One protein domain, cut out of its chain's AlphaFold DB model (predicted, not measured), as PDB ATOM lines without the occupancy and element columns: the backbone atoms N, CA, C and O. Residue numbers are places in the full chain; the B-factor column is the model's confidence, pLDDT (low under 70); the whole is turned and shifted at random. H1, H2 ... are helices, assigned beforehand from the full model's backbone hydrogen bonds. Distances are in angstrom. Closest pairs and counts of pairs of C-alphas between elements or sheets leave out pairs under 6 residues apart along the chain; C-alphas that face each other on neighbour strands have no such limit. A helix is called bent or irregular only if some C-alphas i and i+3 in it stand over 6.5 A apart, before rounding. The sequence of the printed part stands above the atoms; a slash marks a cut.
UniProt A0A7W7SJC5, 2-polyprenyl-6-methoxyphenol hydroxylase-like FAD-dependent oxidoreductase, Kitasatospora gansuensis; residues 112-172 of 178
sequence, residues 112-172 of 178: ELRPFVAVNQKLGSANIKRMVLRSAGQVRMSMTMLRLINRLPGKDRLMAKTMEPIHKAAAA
ATOM      1  N   GLU A 112       9.170 -14.566  16.210       86.81
ATOM      2  CA  GLU A 112       8.815 -13.162  16.417       86.81
ATOM      3  C   GLU A 112       7.302 -12.952  16.488       86.81
ATOM      4  O   GLU A 112       6.822 -12.197  17.334       86.81
ATOM      5  N   LEU A 113       6.532 -13.651  15.656       89.31
ATOM      6  CA  LEU A 113       5.086 -13.460  15.589       89.31
ATOM      7  C   LEU A 113       4.282 -14.364  16.508       89.31
ATOM      8  O   LEU A 113       3.120 -14.051  16.766       89.31
ATOM      9  N   ARG A 114       4.849 -15.451  17.040       90.25
ATOM     10  CA  ARG A 114       4.106 -16.389  17.895       90.25
ATOM     11  C   ARG A 114       3.349 -15.700  19.038       90.25
ATOM     12  O   ARG A 114       2.180 -16.046  19.219       90.25
ATOM     13  N   PRO A 115       3.918 -14.725  19.779       88.88
ATOM     14  CA  PRO A 115       3.178 -14.021  20.825       88.88
ATOM     15  C   PRO A 115       1.951 -13.272  20.281       88.88
ATOM     16  O   PRO A 115       0.860 -13.386  20.839       88.88
ATOM     17  N   PHE A 116       2.105 -12.568  19.156       86.94
ATOM     18  CA  PHE A 116       1.018 -11.851  18.485       86.94
ATOM     19  C   PHE A 116      -0.072 -12.805  17.974       86.94
ATOM     20  O   PHE A 116      -1.266 -12.598  18.220       86.94
ATOM     21  N   VAL A 117       0.336 -13.884  17.303       86.75
ATOM     22  CA  VAL A 117      -0.561 -14.917  16.771       86.75
ATOM     23  C   VAL A 117      -1.353 -15.572  17.902       86.75
ATOM     24  O   VAL A 117      -2.567 -15.719  17.786       86.75
ATOM     25  N   ALA A 118      -0.704 -15.904  19.020       87.56
ATOM     26  CA  ALA A 118      -1.354 -16.540  20.164       87.56
ATOM     27  C   ALA A 118      -2.448 -15.655  20.790       87.56
ATOM     28  O   ALA A 118      -3.532 -16.149  21.116       87.56
ATOM     29  N   VAL A 119      -2.205 -14.345  20.919       84.94
ATOM     30  CA  VAL A 119      -3.208 -13.388  21.422       84.94
ATOM     31  C   VAL A 119      -4.428 -13.337  20.495       84.94
ATOM     32  O   VAL A 119      -5.566 -13.416  20.966       84.94
ATOM     33  N   ASN A 120      -4.210 -13.281  19.180       83.25
ATOM     34  CA  ASN A 120      -5.291 -13.207  18.194       83.25
ATOM     35  C   ASN A 120      -6.075 -14.528  18.066       83.25
ATOM     36  O   ASN A 120      -7.307 -14.518  18.015       83.25
ATOM     37  N   GLN A 121      -5.402 -15.680  18.114       84.38
ATOM     38  CA  GLN A 121      -6.059 -16.996  18.102       84.38
ATOM     39  C   GLN A 121      -6.937 -17.229  19.341       84.38
ATOM     40  O   GLN A 121      -8.020 -17.821  19.243       84.38
ATOM     41  N   LYS A 122      -6.519 -16.725  20.511       83.88
ATOM     42  CA  LYS A 122      -7.320 -16.799  21.742       83.88
ATOM     43  C   LYS A 122      -8.623 -16.002  21.623       83.88
ATOM     44  O   LYS A 122      -9.655 -16.452  22.116       83.88
ATOM     45  N   LEU A 123      -8.607 -14.858  20.934       76.06
ATOM     46  CA  LEU A 123      -9.827 -14.095  20.655       76.06
ATOM     47  C   LEU A 123     -10.754 -14.812  19.674       76.06
ATOM     48  O   LEU A 123     -11.960 -14.854  19.918       76.06
ATOM     49  N   GLY A 124     -10.213 -15.376  18.592       72.19
ATOM     50  CA  GLY A 124     -11.007 -16.103  17.599       72.19
ATOM     51  C   GLY A 124     -11.725 -17.307  18.210       72.19
ATOM     52  O   GLY A 124     -12.947 -17.422  18.119       72.19
ATOM     53  N   SER A 125     -10.989 -18.163  18.921       73.56
ATOM     54  CA  SER A 125     -11.553 -19.358  19.568       73.56
ATOM     55  C   SER A 125     -12.611 -19.030  20.629       73.56
ATOM     56  O   SER A 125     -13.642 -19.701  20.690       73.56
ATOM     57  N   ALA A 126     -12.422 -17.962  21.411       71.62
ATOM     58  CA  ALA A 126     -13.403 -17.519  22.401       71.62
ATOM     59  C   ALA A 126     -14.686 -16.922  21.780       71.62
ATOM     60  O   ALA A 126     -15.742 -16.969  22.411       71.62
ATOM     61  N   ASN A 127     -14.619 -16.377  20.558       68.31
ATOM     62  CA  ASN A 127     -15.716 -15.612  19.948       68.31
ATOM     63  C   ASN A 127     -16.380 -16.273  18.726       68.31
ATOM     64  O   ASN A 127     -17.437 -15.800  18.303       68.31
ATOM     65  N   ILE A 128     -15.849 -17.386  18.199       67.12
ATOM     66  CA  ILE A 128     -16.367 -18.103  17.011       67.12
ATOM     67  C   ILE A 128     -17.887 -18.334  17.059       67.12
ATOM     68  O   ILE A 128     -18.592 -18.064  16.087       67.12
ATOM     69  N   LYS A 129     -18.426 -18.761  18.211       60.66
ATOM     70  CA  LYS A 129     -19.869 -19.041  18.369       60.66
ATOM     71  C   LYS A 129     -20.751 -17.790  18.280       60.66
ATOM     72  O   LYS A 129     -21.948 -17.912  18.050       60.66
ATOM     73  N   ARG A 130     -20.176 -16.605  18.504       63.12
ATOM     74  CA  ARG A 130     -20.863 -15.305  18.459       63.12
ATOM     75  C   ARG A 130     -20.666 -14.579  17.127       63.12
ATOM     76  O   ARG A 130     -21.472 -13.712  16.812       63.12
ATOM     77  N   MET A 131     -19.620 -14.925  16.372       65.94
ATOM     78  CA  MET A 131     -19.298 -14.323  15.073       65.94
ATOM     79  C   MET A 131     -20.102 -14.928  13.919       65.94
ATOM     80  O   MET A 131     -20.473 -14.204  13.001       65.94
ATOM     81  N   VAL A 132     -20.409 -16.227  13.974       70.00
ATOM     82  CA  VAL A 132     -21.188 -16.904  12.927       70.00
ATOM     83  C   VAL A 132     -22.666 -16.919  13.317       70.00
ATOM     84  O   VAL A 132     -23.079 -17.655  14.217       70.00
ATOM     85  N   LEU A 133     -23.466 -16.082  12.654       78.38
ATOM     86  CA  LEU A 133     -24.920 -16.034  12.823       78.38
ATOM     87  C   LEU A 133     -25.545 -17.163  11.998       78.38
ATOM     88  O   LEU A 133     -25.410 -17.188  10.782       78.38
ATOM     89  N   ARG A 134     -26.229 -18.100  12.659       77.12
ATOM     90  CA  ARG A 134     -26.647 -19.380  12.058       77.12
ATOM     91  C   ARG A 134     -28.058 -19.368  11.475       77.12
ATOM     92  O   ARG A 134     -28.525 -20.385  10.977       77.12
ATOM     93  N   SER A 135     -28.781 -18.254  11.593       84.50
ATOM     94  CA  SER A 135     -30.141 -18.147  11.065       84.50
ATOM     95  C   SER A 135     -30.510 -16.726  10.660       84.50
ATOM     96  O   SER A 135     -30.062 -15.740  11.253       84.50
ATOM     97  N   ALA A 136     -31.421 -16.619   9.690       82.56
ATOM     98  CA  ALA A 136     -31.966 -15.344   9.235       82.56
ATOM     99  C   ALA A 136     -32.657 -14.554  10.366       82.56
ATOM    100  O   ALA A 136     -32.646 -13.322  10.358       82.56
ATOM    101  N   GLY A 137     -33.235 -15.241  11.359       88.88
ATOM    102  CA  GLY A 137     -33.809 -14.610  12.553       88.88
ATOM    103  C   GLY A 137     -32.741 -13.983  13.450       88.88
ATOM    104  O   GLY A 137     -32.903 -12.848  13.900       88.88
ATOM    105  N   GLN A 138     -31.613 -14.674  13.637       83.12
ATOM    106  CA  GLN A 138     -30.477 -14.176  14.413       83.12
ATOM    107  C   GLN A 138     -29.858 -12.938  13.753       83.12
ATOM    108  O   GLN A 138     -29.598 -11.947  14.432       83.12
ATOM    109  N   VAL A 139     -29.720 -12.946  12.421       84.12
ATOM    110  CA  VAL A 139     -29.288 -11.772  11.644       84.12
ATOM    111  C   VAL A 139     -30.246 -10.601  11.845       84.12
ATOM    112  O   VAL A 139     -29.809  -9.496  12.160       84.12
ATOM    113  N   ARG A 140     -31.559 -10.830  11.730       87.69
ATOM    114  CA  ARG A 140     -32.570  -9.773  11.894       87.69
ATOM    115  C   ARG A 140     -32.552  -9.170  13.298       87.69
ATOM    116  O   ARG A 140     -32.622  -7.948  13.441       87.69
ATOM    117  N   MET A 141     -32.418 -10.010  14.322       86.94
ATOM    118  CA  MET A 141     -32.322  -9.584  15.718       86.94
ATOM    119  C   MET A 141     -31.042  -8.776  15.964       86.94
ATOM    120  O   MET A 141     -31.122  -7.670  16.495       86.94
ATOM    121  N   SER A 142     -29.886  -9.260  15.498       83.69
ATOM    122  CA  SER A 142     -28.611  -8.540  15.600       83.69
ATOM    123  C   SER A 142     -28.637  -7.198  14.866       83.69
ATOM    124  O   SER A 142     -28.204  -6.191  15.421       83.69
ATOM    125  N   MET A 143     -29.204  -7.142  13.658       88.00
ATOM    126  CA  MET A 143     -29.351  -5.891  12.901       88.00
ATOM    127  C   MET A 143     -30.295  -4.902  13.592       88.00
ATOM    128  O   MET A 143     -30.038  -3.699  13.603       88.00
ATOM    129  N   THR A 144     -31.368  -5.393  14.213       87.88
ATOM    130  CA  THR A 144     -32.285  -4.558  15.002       87.88
ATOM    131  C   THR A 144     -31.592  -4.010  16.251       87.88
ATOM    132  O   THR A 144     -31.680  -2.814  16.528       87.88
ATOM    133  N   MET A 145     -30.828  -4.846  16.958       84.69
ATOM    134  CA  MET A 145     -30.039  -4.442  18.123       84.69
ATOM    135  C   MET A 145     -28.978  -3.390  17.763       84.69
ATOM    136  O   MET A 145     -28.857  -2.381  18.457       84.69
ATOM    137  N   LEU A 146     -28.264  -3.571  16.645       85.25
ATOM    138  CA  LEU A 146     -27.286  -2.604  16.125       85.25
ATOM    139  C   LEU A 146     -27.923  -1.241  15.817       85.25
ATOM    140  O   LEU A 146     -27.360  -0.201  16.156       85.25
ATOM    141  N   ARG A 147     -29.126  -1.227  15.228       86.94
ATOM    142  CA  ARG A 147     -29.872   0.017  14.969       86.94
ATOM    143  C   ARG A 147     -30.287   0.731  16.256       86.94
ATOM    144  O   ARG A 147     -30.249   1.957  16.304       86.94
ATOM    145  N   LEU A 148     -30.670  -0.019  17.291       85.94
ATOM    146  CA  LEU A 148     -31.069   0.537  18.589       85.94
ATOM    147  C   LEU A 148     -29.882   1.100  19.374       85.94
ATOM    148  O   LEU A 148     -30.005   2.151  19.997       85.94
ATOM    149  N   ILE A 149     -28.719   0.456  19.286       84.81
ATOM    150  CA  ILE A 149     -27.473   0.913  19.912       84.81
ATOM    151  C   ILE A 149     -27.096   2.336  19.486       84.81
ATOM    152  O   ILE A 149     -26.632   3.120  20.313       84.81
ATOM    153  N   ASN A 150     -27.359   2.707  18.229       78.62
ATOM    154  CA  ASN A 150     -27.097   4.058  17.731       78.62
ATOM    155  C   ASN A 150     -27.957   5.142  18.398       78.62
ATOM    156  O   ASN A 150     -27.630   6.321  18.282       78.62
ATOM    157  N   ARG A 151     -29.025   4.759  19.107       84.31
ATOM    158  CA  ARG A 151     -29.935   5.670  19.812       84.31
ATOM    159  C   ARG A 151     -29.711   5.714  21.328       84.31
ATOM    160  O   ARG A 151     -30.399   6.471  22.003       84.31
ATOM    161  N   LEU A 152     -28.781   4.924  21.875       84.88
ATOM    162  CA  LEU A 152     -28.528   4.881  23.318       84.88
ATOM    163  C   LEU A 152     -27.618   6.037  23.779       84.88
ATOM    164  O   LEU A 152     -26.543   6.235  23.200       84.88
ATOM    165  N   PRO A 153     -27.971   6.757  24.860       84.50
ATOM    166  CA  PRO A 153     -27.050   7.694  25.492       84.50
ATOM    167  C   PRO A 153     -25.860   6.929  26.099       84.50
ATOM    168  O   PRO A 153     -26.036   5.929  26.790       84.50
ATOM    169  N   GLY A 154     -24.631   7.371  25.810       84.88
ATOM    170  CA  GLY A 154     -23.401   6.712  26.276       84.88
ATOM    171  C   GLY A 154     -22.915   5.528  25.424       84.88
ATOM    172  O   GLY A 154     -21.966   4.848  25.824       84.88
ATOM    173  N   LYS A 155     -23.511   5.296  24.241       83.75
ATOM    174  CA  LYS A 155     -23.137   4.208  23.315       83.75
ATOM    175  C   LYS A 155     -21.639   4.147  22.997       83.75
ATOM    176  O   LYS A 155     -21.084   3.056  22.918       83.75
ATOM    177  N   ASP A 156     -20.974   5.294  22.870       84.25
ATOM    178  CA  ASP A 156     -19.570   5.350  22.450       84.25
ATOM    179  C   ASP A 156     -18.644   4.789  23.538       84.25
ATOM    180  O   ASP A 156     -17.693   4.067  23.246       84.25
ATOM    181  N   ARG A 157     -18.980   5.017  24.814       84.94
ATOM    182  CA  ARG A 157     -18.229   4.471  25.953       84.94
ATOM    183  C   ARG A 157     -18.444   2.964  26.107       84.94
ATOM    184  O   ARG A 157     -17.505   2.236  26.425       84.94
ATOM    185  N   LEU A 158     -19.665   2.491  25.851       81.12
ATOM    186  CA  LEU A 158     -19.991   1.063  25.824       81.12
ATOM    187  C   LEU A 158     -19.253   0.339  24.684       81.12
ATOM    188  O   LEU A 158     -18.681  -0.732  24.900       81.12
ATOM    189  N   MET A 159     -19.232   0.941  23.492       81.56
ATOM    190  CA  MET A 159     -18.513   0.419  22.331       81.56
ATOM    191  C   MET A 159     -17.008   0.388  22.556       81.56
ATOM    192  O   MET A 159     -16.399  -0.655  22.337       81.56
ATOM    193  N   ALA A 160     -16.420   1.467  23.080       82.88
ATOM    194  CA  ALA A 160     -14.994   1.519  23.390       82.88
ATOM    195  C   ALA A 160     -14.572   0.377  24.328       82.88
ATOM    196  O   ALA A 160     -13.630  -0.350  24.024       82.88
ATOM    197  N   LYS A 161     -15.326   0.143  25.411       82.69
ATOM    198  CA  LYS A 161     -15.050  -0.946  26.364       82.69
ATOM    199  C   LYS A 161     -15.194  -2.337  25.738       82.69
ATOM    200  O   LYS A 161     -14.475  -3.262  26.098       82.69
ATOM    201  N   THR A 162     -16.133  -2.496  24.807       80.62
ATOM    202  CA  THR A 162     -16.363  -3.775  24.121       80.62
ATOM    203  C   THR A 162     -15.293  -4.047  23.057       80.62
ATOM    204  O   THR A 162     -14.904  -5.197  22.871       80.62
ATOM    205  N   MET A 163     -14.787  -3.007  22.382       82.62
ATOM    206  CA  MET A 163     -13.752  -3.128  21.348       82.62
ATOM    207  C   MET A 163     -12.322  -3.126  21.897       82.62
ATOM    208  O   MET A 163     -11.420  -3.587  21.204       82.62
ATOM    209  N   GLU A 164     -12.095  -2.666  23.128       83.44
ATOM    210  CA  GLU A 164     -10.763  -2.569  23.742       83.44
ATOM    211  C   GLU A 164      -9.934  -3.871  23.648       83.44
ATOM    212  O   GLU A 164      -8.786  -3.799  23.200       83.44
ATOM    213  N   PRO A 165     -10.473  -5.075  23.943       80.88
ATOM    214  CA  PRO A 165      -9.718  -6.319  23.774       80.88
ATOM    215  C   PRO A 165      -9.344  -6.615  22.314       80.88
ATOM    216  O   PRO A 165      -8.272  -7.161  22.057       80.88
ATOM    217  N   ILE A 166     -10.210  -6.244  21.365       80.94
ATOM    218  CA  ILE A 166      -9.997  -6.441  19.924       80.94
ATOM    219  C   ILE A 166      -8.906  -5.490  19.433       80.94
ATOM    220  O   ILE A 166      -7.963  -5.930  18.784       80.94
ATOM    221  N   HIS A 167      -8.990  -4.206  19.788       80.12
ATOM    222  CA  HIS A 167      -7.978  -3.212  19.433       80.12
ATOM    223  C   HIS A 167      -6.612  -3.573  20.010       80.12
ATOM    224  O   HIS A 167      -5.618  -3.542  19.290       80.12
ATOM    225  N   LYS A 168      -6.559  -3.978  21.284       81.81
ATOM    226  CA  LYS A 168      -5.308  -4.373  21.935       81.81
ATOM    227  C   LYS A 168      -4.657  -5.577  21.255       81.81
ATOM    228  O   LYS A 168      -3.441  -5.607  21.131       81.81
ATOM    229  N   ALA A 169      -5.443  -6.558  20.814       78.81
ATOM    230  CA  ALA A 169      -4.920  -7.717  20.096       78.81
ATOM    231  C   ALA A 169      -4.522  -7.405  18.649       78.81
ATOM    232  O   ALA A 169      -3.480  -7.876  18.197       78.81
ATOM    233  N   ALA A 170      -5.310  -6.594  17.938       76.56
ATOM    234  CA  ALA A 170      -5.012  -6.182  16.569       76.56
ATOM    235  C   ALA A 170      -3.738  -5.323  16.499       76.56
ATOM    236  O   ALA A 170      -2.926  -5.492  15.595       76.56
ATOM    237  N   ALA A 171      -3.531  -4.456  17.493       79.00
ATOM    238  CA  ALA A 171      -2.356  -3.598  17.613       79.00
ATOM    239  C   ALA A 171      -1.189  -4.247  18.381       79.00
ATOM    240  O   ALA A 171      -0.197  -3.581  18.656       79.00
ATOM    241  N   ALA A 172      -1.278  -5.532  18.743       78.38
ATOM    242  CA  ALA A 172      -0.206  -6.210  19.477       78.38
ATOM    243  C   ALA A 172       1.022  -6.533  18.603       78.38
ATOM    244  O   ALA A 172       2.007  -7.062  19.119       78.38
TER     245      ALA A 172
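What this domain is: This is residues 112 to 172 of the 178 residues of the protein "2-polyprenyl-6-methoxyphenol hydroxylase-like FAD-dependent oxidoreductase" of Kitasatospora gansuensis (UniProt A0A7W7SJC5). Three helices make a flat, open triangle: H1 and H3 are its two long sides and converge where residues 116 to 123 of H1 touch residues 166 to 170 of H3, while H2 is the third side at the wide end. The middle between them is empty, and the contacts are few. The printed part has 61 residues with three named helices, H1, H2 and H3 along the chain, and no named strand; the class is all helix. The whole is loose, with a radius of gyration of the C-alphas of 14.7 A, and spans 42 by 30 by 12 A.

Where its parts are: H1, residues 112 to 131, begins with C-alpha 112 at (8.815, -13.162, 16.417) and is 28.2 A long from first to last C-alpha. It is irregular, with C-alphas 126 and 129 7.8 A apart, and has a kink of 38 degrees near residue 125. H2, residues 136 to 149, is 20.0 A long and begins with C-alpha 136 at (-31.966, -15.344, 9.235). H3, residues 155 to 170, is 22.0 A long and ends with C-alpha 170 at (-5.012, -6.182, 16.569). It is irregular too, with C-alphas 162 and 165 7.1 A apart, and has a kink of 45 degrees near residue 163.

How they stand to each other: H1 and H2 are apart. H1 touches H3 with residues 116 to 123 alone, and H3 touches H1 with residues 166 to 170 alone; the closest C-alphas, of Asn 120 and Ala 169, are 5.8 A apart. H1 and H3 run opposite ways at a steep tilt of 43 degrees. H2 and H3 are close but not clearly touching, their closest C-alphas, of Ile 149 and Lys 155, 6.4 A apart, at a steep tilt of 63 degrees, opposite ways. Every O i to N i+4 pair is within hydrogen-bond range in H2, against 13 of 16 in H1 and 10 of 12 in H3.

The domain as a whole: The two C-alphas farthest apart, of Glu 112 and Arg 151, are 43.2 A apart. The printed part has no cut, and both links are tight. Mean pLDDT of the printed part is 81.4; residues 127 to 131 are under 70.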